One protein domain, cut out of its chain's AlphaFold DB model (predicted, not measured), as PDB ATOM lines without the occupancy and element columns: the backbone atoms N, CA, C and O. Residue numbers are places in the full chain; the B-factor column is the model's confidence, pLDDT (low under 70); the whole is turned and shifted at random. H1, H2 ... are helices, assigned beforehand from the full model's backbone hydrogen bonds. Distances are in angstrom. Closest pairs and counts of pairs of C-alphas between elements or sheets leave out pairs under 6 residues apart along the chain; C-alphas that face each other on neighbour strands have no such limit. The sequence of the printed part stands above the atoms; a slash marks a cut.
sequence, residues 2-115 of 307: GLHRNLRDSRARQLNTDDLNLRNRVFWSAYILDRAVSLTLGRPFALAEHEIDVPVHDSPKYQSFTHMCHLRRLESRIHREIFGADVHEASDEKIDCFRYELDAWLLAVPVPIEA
ATOM      1  N   GLY A   2      39.347  -9.364  21.803       84.06
ATOM      2  CA  GLY A   2      40.748  -9.438  21.332       84.06
ATOM      3  C   GLY A   2      40.917  -9.358  19.811       84.06
ATOM      4  O   GLY A   2      41.840  -9.955  19.274       84.06
ATOM      5  N   LEU A   3      39.995  -8.683  19.113       89.50
ATOM      6  CA  LEU A   3      39.917  -8.669  17.647       89.50
ATOM      7  C   LEU A   3      41.116  -7.991  16.982       89.50
ATOM      8  O   LEU A   3      41.439  -8.345  15.862       89.50
ATOM      9  N   HIS A   4      41.786  -7.086  17.696       90.19
ATOM     10  CA  HIS A   4      43.036  -6.442  17.290       90.19
ATOM     11  C   HIS A   4      44.258  -7.366  17.370       90.19
ATOM     12  O   HIS A   4      45.334  -6.985  16.909       90.19
ATOM     13  N   ARG A   5      44.090  -8.553  17.978       89.50
ATOM     14  CA  ARG A   5      45.122  -9.579  18.076       89.50
ATOM     15  C   ARG A   5      44.993 -10.617  16.973       89.50
ATOM     16  O   ARG A   5      43.900 -11.150  16.740       89.50
ATOM     17  N   ASN A   6      46.109 -10.944  16.348       84.81
ATOM     18  CA  ASN A   6      46.286 -12.058  15.458       84.81
ATOM     19  C   ASN A   6      46.085 -13.334  16.272       84.81
ATOM     20  O   ASN A   6      46.613 -13.498  17.380       84.81
ATOM     21  N   LEU A   7      45.230 -14.216  15.768       80.44
ATOM     22  CA  LEU A   7      44.934 -15.450  16.471       80.44
ATOM     23  C   LEU A   7      46.150 -16.363  16.368       80.44
ATOM     24  O   LEU A   7      46.612 -16.676  15.278       80.44
ATOM     25  N   ARG A   8      46.643 -16.833  17.517       71.31
ATOM     26  CA  ARG A   8      47.636 -17.912  17.549       71.31
ATOM     27  C   ARG A   8      47.071 -19.131  16.814       71.31
ATOM     28  O   ARG A   8      45.890 -19.446  16.987       71.31
ATOM     29  N   ASP A   9      47.931 -19.835  16.081       66.12
ATOM     30  CA  ASP A   9      47.620 -21.002  15.242       66.12
ATOM     31  C   ASP A   9      46.549 -21.944  15.807       66.12
ATOM     32  O   ASP A   9      45.653 -22.362  15.085       66.12
ATOM     33  N   SER A  10      46.593 -22.274  17.099       63.44
ATOM     34  CA  SER A  10      45.646 -23.215  17.711       63.44
ATOM     35  C   SER A  10      44.194 -22.723  17.746       63.44
ATOM     36  O   SER A  10      43.287 -23.535  17.591       63.44
ATOM     37  N   ARG A  11      43.958 -21.414  17.917       66.06
ATOM     38  CA  ARG A  11      42.615 -20.805  17.843       66.06
ATOM     39  C   ARG A  11      42.233 -20.450  16.410       66.06
ATOM     40  O   ARG A  11      41.061 -20.534  16.067       66.06
ATOM     41  N   ALA A  12      43.210 -20.084  15.578       65.88
ATOM     42  CA  ALA A  12      42.981 -19.845  14.156       65.88
ATOM     43  C   ALA A  12      42.519 -21.125  13.437       65.88
ATOM     44  O   ALA A  12      41.576 -21.072  12.660       65.88
ATOM     45  N   ARG A  13      43.098 -22.288  13.775       65.25
ATOM     46  CA  ARG A  13      42.717 -23.613  13.240       65.25
ATOM     47  C   ARG A  13      41.292 -24.056  13.589       65.25
ATOM     48  O   ARG A  13      40.804 -25.003  12.987       65.25
ATOM     49  N   GLN A  14      40.645 -23.423  14.569       77.00
ATOM     50  CA  GLN A  14      39.256 -23.720  14.949       77.00
ATOM     51  C   GLN A  14      38.233 -22.934  14.122       77.00
ATOM     52  O   GLN A  14      37.053 -23.272  14.143       77.00
ATOM     53  N   LEU A  15      38.670 -21.889  13.420       79.12
ATOM     54  CA  LEU A  15      37.826 -21.079  12.554       79.12
ATOM     55  C   LEU A  15      38.067 -21.479  11.102       79.12
ATOM     56  O   LEU A  15      39.198 -21.759  10.697       79.12
ATOM     57  N   ASN A  16      37.005 -21.484  10.301       83.88
ATOM     58  CA  ASN A  16      37.171 -21.583   8.857       83.88
ATOM     59  C   ASN A  16      37.749 -20.258   8.305       83.88
ATOM     60  O   ASN A  16      37.854 -19.242   9.001       83.88
ATOM     61  N   THR A  17      38.153 -20.264   7.035       83.19
ATOM     62  CA  THR A  17      38.769 -19.087   6.396       83.19
ATOM     63  C   THR A  17      37.813 -17.891   6.325       83.19
ATOM     64  O   THR A  17      38.240 -16.747   6.488       83.19
ATOM     65  N   ASP A  18      36.517 -18.134   6.130       84.12
ATOM     66  CA  ASP A  18      35.514 -17.074   6.012       84.12
ATOM     67  C   ASP A  18      35.271 -16.350   7.337       84.12
ATOM     68  O   ASP A  18      35.200 -15.118   7.357       84.12
ATOM     69  N   ASP A  19      35.242 -17.086   8.446       87.56
ATOM     70  CA  ASP A  19      35.103 -16.552   9.797       87.56
ATOM     71  C   ASP A  19      36.333 -15.733  10.197       87.56
ATOM     72  O   ASP A  19      36.199 -14.653  10.777       87.56
ATOM     73  N   LEU A  20      37.539 -16.192   9.838       85.06
ATOM     74  CA  LEU A  20      38.776 -15.426  10.032       85.06
ATOM     75  C   LEU A  20      38.753 -14.116   9.236       85.06
ATOM     76  O   LEU A  20      39.047 -13.047   9.778       85.06
ATOM     77  N   ASN A  21      38.342 -14.180   7.970       85.06
ATOM     78  CA  ASN A  21      38.221 -13.006   7.114       85.06
ATOM     79  C   ASN A  21      37.164 -12.024   7.635       85.06
ATOM     80  O   ASN A  21      37.394 -10.813   7.649       85.06
ATOM     81  N   LEU A  22      36.010 -12.523   8.083       88.06
ATOM     82  CA  LEU A  22      34.959 -11.702   8.675       88.06
ATOM     83  C   LEU A  22      35.444 -11.043   9.967       88.06
ATOM     84  O   LEU A  22      35.286  -9.835  10.122       88.06
ATOM     85  N   ARG A  23      36.096 -11.802  10.852       90.44
ATOM     86  CA  ARG A  23      36.690 -11.294  12.093       90.44
ATOM     87  C   ARG A  23      37.656 -10.138  11.826       90.44
ATOM     88  O   ARG A  23      37.563  -9.104  12.489       90.44
ATOM     89  N   ASN A  24      38.553 -10.298  10.853       89.81
ATOM     90  CA  ASN A  24      39.532  -9.269  10.500       89.81
ATOM     91  C   ASN A  24      38.847  -8.034   9.899       89.81
ATOM     92  O   ASN A  24      39.166  -6.914  10.293       89.81
ATOM     93  N   ARG A  25      37.843  -8.212   9.027       90.88
ATOM     94  CA  ARG A  25      37.046  -7.088   8.504       90.88
ATOM     95  C   ARG A  25      36.295  -6.343   9.606       90.88
ATOM     96  O   ARG A  25      36.299  -5.122   9.596       90.88
ATOM     97  N   VAL A  26      35.699  -7.044  10.571       93.50
ATOM     98  CA  VAL A  26      35.000  -6.410  11.706       93.50
ATOM     99  C   VAL A  26      35.956  -5.529  12.510       93.50
ATOM    100  O   VAL A  26      35.610  -4.393  12.828       93.50
ATOM    101  N   PHE A  27      37.165  -6.020  12.798       95.44
ATOM    102  CA  PHE A  27      38.188  -5.216  13.466       95.44
ATOM    103  C   PHE A  27      38.547  -3.965  12.658       95.44
ATOM    104  O   PHE A  27      38.476  -2.857  13.186       95.44
ATOM    105  N   TRP A  28      38.891  -4.131  11.381       95.69
ATOM    106  CA  TRP A  28      39.335  -3.027  10.533       95.69
ATOM    107  C   TRP A  28      38.228  -2.001  10.246       95.69
ATOM    108  O   TRP A  28      38.509  -0.808  10.189       95.69
ATOM    109  N   SER A  29      36.962  -2.420  10.168       94.69
ATOM    110  CA  SER A  29      35.819  -1.500  10.101       94.69
ATOM    111  C   SER A  29      35.703  -0.647  11.364       94.69
ATOM    112  O   SER A  29      35.551   0.571  11.272       94.69
ATOM    113  N   ALA A  30      35.814  -1.268  12.544       96.00
ATOM    114  CA  ALA A  30      35.803  -0.545  13.814       96.00
ATOM    115  C   ALA A  30      37.015   0.394  13.941       96.00
ATOM    116  O   ALA A  30      36.863   1.529  14.383       96.00
ATOM    117  N   TYR A  31      38.192  -0.048  13.491       96.81
ATOM    118  CA  TYR A  31      39.406   0.764  13.426       96.81
ATOM    119  C   TYR A  31      39.218   1.996  12.531       96.81
ATOM    120  O   TYR A  31      39.507   3.109  12.960       96.81
ATOM    121  N   ILE A  32      38.694   1.827  11.310       95.56
ATOM    122  CA  ILE A  32      38.456   2.950  10.391       95.56
ATOM    123  C   ILE A  32      37.519   3.979  11.025       95.56
ATOM    124  O   ILE A  32      37.773   5.181  10.920       95.56
ATOM    125  N   LEU A  33      36.450   3.509  11.674       94.62
ATOM    126  CA  LEU A  33      35.479   4.376  12.330       94.62
ATOM    127  C   LEU A  33      36.099   5.130  13.514       94.62
ATOM    128  O   LEU A  33      35.933   6.344  13.591       94.62
ATOM    129  N   ASP A  34      36.843   4.438  14.385       96.25
ATOM    130  CA  ASP A  34      37.583   5.053  15.495       96.25
ATOM    131  C   ASP A  34      38.507   6.161  14.988       96.25
ATOM    132  O   ASP A  34      38.388   7.304  15.418       96.25
ATOM    133  N   ARG A  35      39.360   5.864  13.997       95.94
ATOM    134  CA  ARG A  35      40.277   6.860  13.430       95.94
ATOM    135  C   ARG A  35      39.528   8.060  12.856       95.94
ATOM    136  O   ARG A  35      39.874   9.194  13.172       95.94
ATOM    137  N   ALA A  36      38.482   7.831  12.064       92.56
ATOM    138  CA  ALA A  36      37.715   8.912  11.448       92.56
ATOM    139  C   ALA A  36      37.037   9.827  12.488       92.56
ATOM    140  O   ALA A  36      37.068  11.052  12.341       92.56
ATOM    141  N   VAL A  37      36.436   9.245  13.530       92.88
ATOM    142  CA  VAL A  37      35.732   9.989  14.586       92.88
ATOM    143  C   VAL A  37      36.718  10.698  15.508       92.88
ATOM    144  O   VAL A  37      36.555  11.890  15.754       92.88
ATOM    145  N   SER A  38      37.761  10.012  15.977       94.06
ATOM    146  CA  SER A  38      38.769  10.600  16.864       94.06
ATOM    147  C   SER A  38      39.503  11.766  16.210       94.06
ATOM    148  O   SER A  38      39.615  12.816  16.835       94.06
ATOM    149  N   LEU A  39      39.907  11.643  14.937       92.06
ATOM    150  CA  LEU A  39      40.520  12.755  14.197       92.06
ATOM    151  C   LEU A  39      39.567  13.943  14.050       92.06
ATOM    152  O   LEU A  39      39.973  15.088  14.214       92.06
ATOM    153  N   THR A  40      38.293  13.671  13.765       90.31
ATOM    154  CA  THR A  40      37.273  14.717  13.606       90.31
ATOM    155  C   THR A  40      37.015  15.464  14.914       90.31
ATOM    156  O   THR A  40      36.828  16.672  14.902       90.31
ATOM    157  N   LEU A  41      37.018  14.761  16.047       88.69
ATOM    158  CA  LEU A  41      36.728  15.344  17.358       88.69
ATOM    159  C   LEU A  41      37.981  15.811  18.116       88.69
ATOM    160  O   LEU A  41      37.857  16.213  19.271       88.69
ATOM    161  N   GLY A  42      39.174  15.696  17.522       86.31
ATOM    162  CA  GLY A  42      40.442  15.994  18.199       86.31
ATOM    163  C   GLY A  42      40.694  15.120  19.434       86.31
ATOM    164  O   GLY A  42      41.295  15.570  20.407       86.31
ATOM    165  N   ARG A  43      40.184  13.883  19.441       89.00
ATOM    166  CA  ARG A  43      40.304  12.954  20.571       89.00
ATOM    167  C   ARG A  43      41.439  11.959  20.355       89.00
ATOM    168  O   ARG A  43      41.723  11.589  19.214       89.00
ATOM    169  N   PRO A  44      42.037  11.437  21.439       90.94
ATOM    170  CA  PRO A  44      42.890  10.268  21.343       90.94
ATOM    171  C   PRO A  44      42.169   9.097  20.670       90.94
ATOM    172  O   PRO A  44      40.949   8.930  20.752       90.94
ATOM    173  N   PHE A  45      42.959   8.269  20.009       94.56
ATOM    174  CA  PHE A  45      42.516   7.013  19.430       94.56
ATOM    175  C   PHE A  45      42.174   5.978  20.504       94.56
ATOM    176  O   PHE A  45      42.919   5.850  21.475       94.56
ATOM    177  N   ALA A  46      41.103   5.198  20.314       93.69
ATOM    178  CA  ALA A  46      40.696   4.197  21.304       93.69
ATOM    179  C   ALA A  46      41.712   3.055  21.465       93.69
ATOM    180  O   ALA A  46      41.828   2.481  22.545       93.69
ATOM    181  N   LEU A  47      42.438   2.717  20.394       93.44
ATOM    182  CA  LEU A  47      43.467   1.677  20.398       93.44
ATOM    183  C   LEU A  47      44.765   2.191  19.776       93.44
ATOM    184  O   LEU A  47      44.747   2.741  18.668       93.44
ATOM    185  N   ALA A  48      45.895   1.992  20.455       91.81
ATOM    186  CA  ALA A  48      47.192   2.445  19.968       91.81
ATOM    187  C   ALA A  48      47.743   1.529  18.856       91.81
ATOM    188  O   ALA A  48      47.547   0.317  18.882       91.81
ATOM    189  N   GLU A  49      48.485   2.093  17.892       92.25
ATOM    190  CA  GLU A  49      49.036   1.326  16.753       92.25
ATOM    191  C   GLU A  49      49.892   0.123  17.179       92.25
ATOM    192  O   GLU A  49      49.833  -0.925  16.551       92.25
ATOM    193  N   HIS A  50      50.673   0.256  18.254       91.81
ATOM    194  CA  HIS A  50      51.575  -0.801  18.724       91.81
ATOM    195  C   HIS A  50      50.846  -1.973  19.404       91.81
ATOM    196  O   HIS A  50      51.458  -3.004  19.679       91.81
ATOM    197  N   GLU A  51      49.551  -1.828  19.689       93.31
ATOM    198  CA  GLU A  51      48.726  -2.897  20.250       93.31
ATOM    199  C   GLU A  51      48.055  -3.750  19.168       93.31
ATOM    200  O   GLU A  51      47.452  -4.773  19.491       93.31
ATOM    201  N   ILE A  52      48.161  -3.353  17.897       94.25
ATOM    202  CA  ILE A  52      47.514  -4.004  16.758       94.25
ATOM    203  C   ILE A  52      48.529  -4.895  16.044       94.25
ATOM    204  O   ILE A  52      49.523  -4.411  15.510       94.25
ATOM    205  N   ASP A  53      48.257  -6.196  15.992       91.88
ATOM    206  CA  ASP A  53      49.098  -7.171  15.280       91.88
ATOM    207  C   ASP A  53      48.304  -7.995  14.239       91.88
ATOM    208  O   ASP A  53      48.869  -8.844  13.544       91.88
ATOM    209  N   VAL A  54      47.005  -7.712  14.062       90.62
ATOM    210  CA  VAL A  54      46.214  -8.219  12.928       90.62
ATOM    211  C   VAL A  54      46.650  -7.519  11.642       90.62
ATOM    212  O   VAL A  54      46.684  -6.290  11.614       90.62
ATOM    213  N   PRO A  55      46.952  -8.255  10.559       88.62
ATOM    214  CA  PRO A  55      47.314  -7.647   9.284       88.62
ATOM    215  C   PRO A  55      46.093  -7.076   8.550       88.62
ATOM    216  O   PRO A  55      44.966  -7.568   8.677       88.62
ATOM    217  N   VAL A  56      46.326  -6.044   7.738       88.81
ATOM    218  CA  VAL A  56      45.400  -5.668   6.662       88.81
ATOM    219  C   VAL A  56      45.596  -6.702   5.554       88.81
ATOM    220  O   VAL A  56      46.716  -6.878   5.084       88.81
ATOM    221  N   HIS A  57      44.543  -7.425   5.184       84.12
ATOM    222  CA  HIS A  57      44.620  -8.400   4.099       84.12
ATOM    223  C   HIS A  57      44.147  -7.777   2.796       84.12
ATOM    224  O   HIS A  57      43.008  -7.309   2.722       84.12
ATOM    225  N   ASP A  58      44.986  -7.858   1.768       80.56
ATOM    226  CA  ASP A  58      44.600  -7.476   0.419       80.56
ATOM    227  C   ASP A  58      43.501  -8.406  -0.086       80.56
ATOM    228  O   ASP A  58      43.643  -9.631  -0.127       80.56
ATOM    229  N   SER A  59      42.372  -7.813  -0.463       79.12
ATOM    230  CA  SER A  59      41.258  -8.532  -1.066       79.12
ATOM    231  C   SER A  59      40.906  -7.889  -2.399       79.12
ATOM    232  O   SER A  59      40.493  -6.725  -2.406       79.12
ATOM    233  N   PRO A  60      40.931  -8.638  -3.518       77.88
ATOM    234  CA  PRO A  60      40.515  -8.104  -4.811       77.88
ATOM    235  C   PRO A  60      39.033  -7.705  -4.823       77.88
ATOM    236  O   PRO A  60      38.640  -6.867  -5.626       77.88
ATOM    237  N   LYS A  61      38.221  -8.262  -3.912       80.12
ATOM    238  CA  LYS A  61      36.801  -7.923  -3.732       80.12
ATOM    239  C   LYS A  61      36.579  -6.667  -2.882       80.12
ATOM    240  O   LYS A  61      35.544  -6.028  -3.002       80.12
ATOM    241  N   TYR A  62      37.515  -6.341  -1.991       82.94
ATOM    242  CA  TYR A  62      37.373  -5.262  -1.006       82.94
ATOM    243  C   TYR A  62      38.541  -4.274  -1.109       82.94
ATOM    244  O   TYR A  62      39.096  -3.852  -0.093       82.94
ATOM    245  N   GLN A  63      38.943  -3.931  -2.336       85.25
ATOM    246  CA  GLN A  63      40.120  -3.091  -2.580       85.25
ATOM    247  C   GLN A  63      39.956  -1.708  -1.949       85.25
ATOM    248  O   GLN A  63      40.832  -1.288  -1.204       85.25
ATOM    249  N   SER A  64      38.802  -1.057  -2.123       87.00
ATOM    250  CA  SER A  64      38.503   0.240  -1.502       87.00
ATOM    251  C   SER A  64      38.612   0.214   0.017       87.00
ATOM    252  O   SER A  64      39.220   1.091   0.622       87.00
ATOM    253  N   PHE A  65      38.065  -0.827   0.649       89.00
ATOM    254  CA  PHE A  65      38.147  -1.015   2.097       89.00
ATOM    255  C   PHE A  65      39.595  -1.182   2.567       89.00
ATOM    256  O   PHE A  65      40.019  -0.538   3.525       89.00
ATOM    257  N   THR A  66      40.357  -2.022   1.868       90.94
ATOM    258  CA  THR A  66      41.781  -2.265   2.139       90.94
ATOM    259  C   THR A  66      42.565  -0.958   2.011       90.94
ATOM    260  O   THR A  66      43.286  -0.553   2.921       90.94
ATOM    261  N   HIS A  67      42.328  -0.224   0.925       92.62
ATOM    262  CA  HIS A  67      42.948   1.059   0.641       92.62
ATOM    263  C   HIS A  67      42.621   2.122   1.705       92.62
ATOM    264  O   HIS A  67      43.509   2.847   2.158       92.62
ATOM    265  N   MET A  68      41.376   2.154   2.193       93.62
ATOM    266  CA  MET A  68      40.972   2.999   3.319       93.62
ATOM    267  C   MET A  68      41.648   2.605   4.636       93.62
ATOM    268  O   MET A  68      42.006   3.494   5.407       93.62
ATOM    269  N   CYS A  69      41.874   1.311   4.902       95.25
ATOM    270  CA  CYS A  69      42.655   0.885   6.070       95.25
ATOM    271  C   CYS A  69      44.065   1.490   6.024       95.25
ATOM    272  O   CYS A  69      44.526   2.041   7.024       95.25
ATOM    273  N   HIS A  70      44.725   1.439   4.862       95.12
ATOM    274  CA  HIS A  70      46.056   2.024   4.685       95.12
ATOM    275  C   HIS A  70      46.068   3.534   4.933       95.12
ATOM    276  O   HIS A  70      46.935   4.005   5.671       95.12
ATOM    277  N   LEU A  71      45.074   4.273   4.425       97.12
ATOM    278  CA  LEU A  71      44.961   5.705   4.710       97.12
ATOM    279  C   LEU A  71      44.811   5.976   6.207       97.12
ATOM    280  O   LEU A  71      45.522   6.811   6.751       97.12
ATOM    281  N   ARG A  72      43.918   5.253   6.896       97.12
ATOM    282  CA  ARG A  72      43.681   5.465   8.335       97.12
ATOM    283  C   ARG A  72      44.923   5.179   9.181       97.12
ATOM    284  O   ARG A  72      45.149   5.860  10.179       97.12
ATOM    285  N   ARG A  73      45.762   4.226   8.763       96.56
ATOM    286  CA  ARG A  73      47.071   3.995   9.394       96.56
ATOM    287  C   ARG A  73      48.050   5.137   9.131       96.56
ATOM    288  O   ARG A  73      48.752   5.548  10.055       96.56
ATOM    289  N   LEU A  74      48.084   5.664   7.907       97.44
ATOM    290  CA  LEU A  74      48.905   6.825   7.559       97.44
ATOM    291  C   LEU A  74      48.478   8.070   8.351       97.44
ATOM    292  O   LEU A  74      49.315   8.703   8.989       97.44
ATOM    293  N   GLU A  75      47.180   8.363   8.425       96.62
ATOM    294  CA  GLU A  75      46.638   9.446   9.254       96.62
ATOM    295  C   GLU A  75      46.964   9.257  10.742       96.62
ATOM    296  O   GLU A  75      47.284  10.224  11.432       96.62
ATOM    297  N   SER A  76      46.931   8.020  11.251       95.88
ATOM    298  CA  SER A  76      47.310   7.729  12.639       95.88
ATOM    299  C   SER A  76      48.785   8.050  12.914       95.88
ATOM    300  O   SER A  76      49.105   8.635  13.955       95.88
ATOM    301  N   ARG A  77      49.678   7.733  11.964       95.56
ATOM    302  CA  ARG A  77      51.101   8.115  12.020       95.56
ATOM    303  C   ARG A  77      51.266   9.631  11.985       95.56
ATOM    304  O   ARG A  77      51.911  10.164  12.881       95.56
ATOM    305  N   ILE A  78      50.619  10.315  11.037       95.19
ATOM    306  CA  ILE A  78      50.619  11.784  10.948       95.19
ATOM    307  C   ILE A  78      50.186  12.391  12.286       95.19
ATOM    308  O   ILE A  78      50.901  13.213  12.851       95.19
ATOM    309  N   HIS A  79      49.056  11.947  12.841       93.06
ATOM    310  CA  HIS A  79      48.537  12.473  14.100       93.06
ATOM    311  C   HIS A  79      49.534  12.300  15.251       93.06
ATOM    312  O   HIS A  79      49.847  13.252  15.961       93.06
ATOM    313  N   ARG A  80      50.095  11.098  15.421       92.38
ATOM    314  CA  ARG A  80      51.082  10.832  16.476       92.38
ATOM    315  C   ARG A  80      52.340  11.687  16.323       92.38
ATOM    316  O   ARG A  80      52.888  12.159  17.314       92.38
ATOM    317  N   GLU A  81      52.818  11.832  15.097       92.38
ATOM    318  CA  GLU A  81      54.141  12.372  14.808       92.38
ATOM    319  C   GLU A  81      54.177  13.883  14.570       92.38
ATOM    320  O   GLU A  81      55.249  14.478  14.696       92.38
ATOM    321  N   ILE A  82      53.033  14.480  14.228       91.38
ATOM    322  CA  ILE A  82      52.867  15.916  13.977       91.38
ATOM    323  C   ILE A  82      52.050  16.581  15.087       91.38
ATOM    324  O   ILE A  82      52.302  17.740  15.389       91.38
ATOM    325  N   PHE A  83      51.110  15.875  15.724       89.25
ATOM    326  CA  PHE A  83      50.193  16.424  16.738       89.25
ATOM    327  C   PHE A  83      50.352  15.778  18.123       89.25
ATOM    328  O   PHE A  83      49.575  16.065  19.031       89.25
ATOM    329  N   GLY A  84      51.349  14.907  18.311       86.62
ATOM    330  CA  GLY A  84      51.645  14.318  19.617       86.62
ATOM    331  C   GLY A  84      51.981  15.383  20.667       86.62
ATOM    332  O   GLY A  84      52.613  16.387  20.348       86.62
ATOM    333  N   ALA A  85      51.588  15.147  21.922       84.56
ATOM    334  CA  ALA A  85      51.797  16.092  23.027       84.56
ATOM    335  C   ALA A  85      53.279  16.462  23.235       84.56
ATOM    336  O   ALA A  85      53.597  17.601  23.566       84.56
ATOM    337  N   ASP A  86      54.182  15.518  22.968       85.44
ATOM    338  CA  ASP A  86      55.630  15.713  23.095       85.44
ATOM    339  C   ASP A  86      56.247  16.457  21.896       85.44
ATOM    340  O   ASP A  86      57.423  16.819  21.908       85.44
ATOM    341  N   VAL A  87      55.474  16.694  20.832       83.94
ATOM    342  CA  VAL A  87      55.954  17.346  19.613       83.94
ATOM    343  C   VAL A  87      55.796  18.853  19.774       83.94
ATOM    344  O   VAL A  87      54.690  19.376  19.657       83.94
ATOM    345  N   HIS A  88      56.897  19.570  20.009       77.81
ATOM    346  CA  HIS A  88      56.913  21.041  20.059       77.81
ATOM    347  C   HIS A  88      56.911  21.691  18.669       77.81
ATOM    348  O   HIS A  88      56.200  22.671  18.447       77.81
ATOM    349  N   GLU A  89      57.640  21.116  17.713       81.69
ATOM    350  CA  GLU A  89      57.677  21.577  16.326       81.69
ATOM    351  C   GLU A  89      57.868  20.375  15.390       81.69
ATOM    352  O   GLU A  89      58.668  19.483  15.669       81.69
ATOM    353  N   ALA A  90      57.114  20.339  14.289       85.12
ATOM    354  CA  ALA A  90      57.322  19.380  13.210       85.12
ATOM    355  C   ALA A  90      58.198  20.023  12.127       85.12
ATOM    356  O   ALA A  90      57.928  21.155  11.724       85.12
ATOM    357  N   SER A  91      59.233  19.311  11.674       89.50
ATOM    358  CA  SER A  91      60.107  19.797  10.604       89.50
ATOM    359  C   SER A  91      59.420  19.719   9.237       89.50
ATOM    360  O   SER A  91      58.540  18.879   9.018       89.50
ATOM    361  N   ASP A  92      59.842  20.580   8.314       91.06
ATOM    362  CA  ASP A  92      59.276  20.641   6.964       91.06
ATOM    363  C   ASP A  92      59.577  19.374   6.164       91.06
ATOM    364  O   ASP A  92      58.706  18.866   5.465       91.06
ATOM    365  N   GLU A  93      60.750  18.768   6.356       92.81
ATOM    366  CA  GLU A  93      61.112  17.500   5.708       92.81
ATOM    367  C   GLU A  93      60.153  16.379   6.109       92.81
ATOM    368  O   GLU A  93      59.799  15.521   5.301       92.81
ATOM    369  N   LYS A  94      59.711  16.385   7.371       94.00
ATOM    370  CA  LYS A  94      58.779  15.388   7.888       94.00
ATOM    371  C   LYS A  94      57.375  15.584   7.325       94.00
ATOM    372  O   LYS A  94      56.707  14.604   6.995       94.00
ATOM    373  N   ILE A  95      56.937  16.835   7.207       94.56
ATOM    374  CA  ILE A  95      55.662  17.189   6.579       94.56
ATOM    375  C   ILE A  95      55.682  16.799   5.098       94.56
ATOM    376  O   ILE A  95      54.768  16.118   4.637       94.56
ATOM    377  N   ASP A  96      56.748  17.152   4.379       95.56
ATOM    378  CA  ASP A  96      56.916  16.820   2.965       95.56
ATOM    379  C   ASP A  96      56.970  15.298   2.752       95.56
ATOM    380  O   ASP A  96      56.338  14.792   1.827       95.56
ATOM    381  N   CYS A  97      57.623  14.548   3.646       97.44
ATOM    382  CA  CYS A  97      57.619  13.084   3.624       97.44
ATOM    383  C   CYS A  97      56.193  12.512   3.704       97.44
ATOM    384  O   CYS A  97      55.791  11.727   2.844       97.44
ATOM    385  N   PHE A  98      55.386  12.957   4.676       98.00
ATOM    386  CA  PHE A  98      53.992  12.517   4.778       98.00
ATOM    387  C   PHE A  98      53.136  12.962   3.591       98.00
ATOM    388  O   PHE A  98      52.254  12.210   3.174       98.00
ATOM    389  N   ARG A  99      53.396  14.144   3.017       97.19
ATOM    390  CA  ARG A  99      52.737  14.594   1.783       97.19
ATOM    391  C   ARG A  99      53.017  13.624   0.634       97.19
ATOM    392  O   ARG A  99      52.073  13.173  -0.003       97.19
ATOM    393  N   TYR A 100      54.272  13.225   0.431       97.81
ATOM    394  CA  TYR A 100      54.620  12.247  -0.604       97.81
ATOM    395  C   TYR A 100      54.011  10.862  -0.350       97.81
ATOM    396  O   TYR A 100      53.606  10.190  -1.297       97.81
ATOM    397  N   GLU A 101      53.899  10.429   0.909       98.31
ATOM    398  CA  GLU A 101      53.179   9.191   1.240       98.31
ATOM    399  C   GLU A 101      51.679   9.286   0.900       98.31
ATOM    400  O   GLU A 101      51.104   8.316   0.403       98.31
ATOM    401  N   LEU A 102      51.045  10.446   1.121       98.31
ATOM    402  CA  LEU A 102      49.651  10.694   0.726       98.31
ATOM    403  C   LEU A 102      49.481  10.714  -0.799       98.31
ATOM    404  O   LEU A 102      48.524  10.127  -1.306       98.31
ATOM    405  N   ASP A 103      50.413  11.333  -1.529       97.56
ATOM    406  CA  ASP A 103      50.428  11.328  -2.997       97.56
ATOM    407  C   ASP A 103      50.552   9.899  -3.536       97.56
ATOM    408  O   ASP A 103      49.788   9.476  -4.406       97.56
ATOM    409  N   ALA A 104      51.484   9.120  -2.980       97.38
ATOM    410  CA  ALA A 104      51.675   7.720  -3.343       97.38
ATOM    411  C   ALA A 104      50.420   6.884  -3.055       97.38
ATOM    412  O   ALA A 104      50.037   6.048  -3.877       97.38
ATOM    413  N   TRP A 105      49.747   7.133  -1.927       96.56
ATOM    414  CA  TRP A 105      48.462   6.510  -1.621       96.56
ATOM    415  C   TRP A 105      47.403   6.865  -2.673       96.56
ATOM    416  O   TRP A 105      46.778   5.961  -3.221       96.56
ATOM    417  N   LEU A 106      47.257   8.144  -3.037       95.25
ATOM    418  CA  LEU A 106      46.275   8.591  -4.032       95.25
ATOM    419  C   LEU A 106      46.526   7.980  -5.423       95.25
ATOM    420  O   LEU A 106      45.582   7.605  -6.127       95.25
ATOM    421  N   LEU A 107      47.795   7.857  -5.821       93.75
ATOM    422  CA  LEU A 107      48.197   7.213  -7.076       93.75
ATOM    423  C   LEU A 107      47.917   5.705  -7.077       93.75
ATOM    424  O   LEU A 107      47.635   5.138  -8.131       93.75
ATOM    425  N   ALA A 108      47.961   5.070  -5.905       91.94
ATOM    426  CA  ALA A 108      47.654   3.657  -5.716       91.94
ATOM    427  C   ALA A 108      46.150   3.369  -5.542       91.94
ATOM    428  O   ALA A 108      45.784   2.207  -5.347       91.94
ATOM    429  N   VAL A 109      45.279   4.389  -5.599       87.75
ATOM    430  CA  VAL A 109      43.823   4.194  -5.557       87.75
ATOM    431  C   VAL A 109      43.422   3.227  -6.672       87.75
ATOM    432  O   VAL A 109      43.727   3.491  -7.842       87.75
ATOM    433  N   PRO A 110      42.727   2.121  -6.346       77.38
ATOM    434  CA  PRO A 110      42.291   1.166  -7.351       77.38
ATOM    435  C   PRO A 110      41.392   1.873  -8.370       77.38
ATOM    436  O   PRO A 110      40.458   2.590  -8.006       77.38
ATOM    437  N   VAL A 111      41.713   1.718  -9.658       66.38
ATOM    438  CA  VAL A 111      40.967   2.345 -10.758       66.38
ATOM    439  C   VAL A 111      39.491   1.932 -10.658       66.38
ATOM    440  O   VAL A 111      39.225   0.738 -10.491       66.38
ATOM    441  N   PRO A 112      38.525   2.867 -10.761       59.62
ATOM    442  CA  PRO A 112      37.115   2.517 -10.667       59.62
ATOM    443  C   PRO A 112      36.732   1.529 -11.772       59.62
ATOM    444  O   PRO A 112      37.003   1.781 -12.947       59.62
ATOM    445  N   ILE A 113      36.055   0.438 -11.398       53.66
ATOM    446  CA  ILE A 113      35.160  -0.287 -12.310       53.66
ATOM    447  C   ILE A 113      34.276   0.788 -12.943       53.66
ATOM    448  O   ILE A 113      33.718   1.593 -12.197       53.66
ATOM    449  N   GLU A 114      34.237   0.851 -14.279       49.53
ATOM    450  CA  GLU A 114      33.556   1.887 -15.062       49.53
ATOM    451  C   GLU A 114      32.331   2.425 -14.322       49.53
ATOM    452  O   GLU A 114      31.369   1.693 -14.078       49.53
ATOM    453  N   ALA A 115      32.415   3.695 -13.916       48.81
ATOM    454  CA  ALA A 115      31.415   4.403 -13.128       48.81
ATOM    455  C   ALA A 115      30.141   4.650 -13.957       48.81
ATOM    456  O   ALA A 115      29.750   5.784 -14.224       48.81
TER     457      ALA A 115
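Overview. This is residues 2 to 115 of the 307 residues of the protein "Fungal_trans domain-containing protein" of Penicillium freii (UniProt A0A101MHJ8). Start from H2, the longest helix: it crosses one side of H3 at an angle, while H4 folds back beside H3 on its other side, so that three long helices make a loose row with H3 in the middle. H1 is a short turn just before H2, and a long stretch without a named element, residues 41 to 62, leads from the end of H2 back to the beginning of H3. The printed part has 114 residues, with four named helices in the order H1, H2, H3, H4 and no named strand; its class is all helix. It is only just loose, close to compact, with a radius of gyration of the C-alphas of 16.2 A, and the C-alphas span 49 by 39 by 24 A.

Arrangement. Look first at H2, residues 17 to 40, and then at H3, residues 63 to 83. They touch, with residues 28 to 36 of H2 and 68 to 76 of H3 alone; the closest C-alphas are those of Ile 32 and Arg 72, 6.2 A apart. Their lines stand at a steep tilt of 41 degrees, and they run the same way. Go on to H4, residues 92 to 107, which forms a helical hairpin with H3, at a shallow tilt of 7 degrees, opposite ways. These two touch with residues 71 to 78 of H3 and 98 to 105 of H4 alone, and their closest C-alphas, those of Ile 78 and Phe 98, are 7.1 A apart. H2 and H4 are apart. H1, residues 9 to 12, is close to H2 but not clearly touching it, the closest C-alphas being those of Ala 12 and Leu 20, 7.4 A apart; it is apart from H3 and H4. In H2, H3 and H4 every backbone O of residue i is within hydrogen-bond range of the N of residue i+4 inside the helix. H1 is too short for such a pair; its one pair of O i and N i+3 is within range.

Along the chain. Find C-alpha 17 at (38.769, -19.087, 6.396); from there H2 runs 34.6 A to C-alpha 40 at (37.273, 14.717, 13.606). H3 covers 29.2 A from Gln 63 to Phe 83. H4 covers 22.4 A from Asp 92 to Leu 107, where C-alpha 107 stands at (48.197, 7.213, -7.076). Before them, H1 runs from Asp 9 to Ala 12.

Size, cuts and confidence. The two C-alphas farthest apart, those of Gln 14 and Asp 92, are 49.3 A from each other. The printed part runs from residue 2 to 115 and has no cut. The link from H1 to H2 is tight, that from H3 to H4 is short, and that from H2 to H3, 22 residues, is long. The mean pLDDT of the printed part is 87.8; look for values under 70 at residues 9 to 13 and 111 to 115.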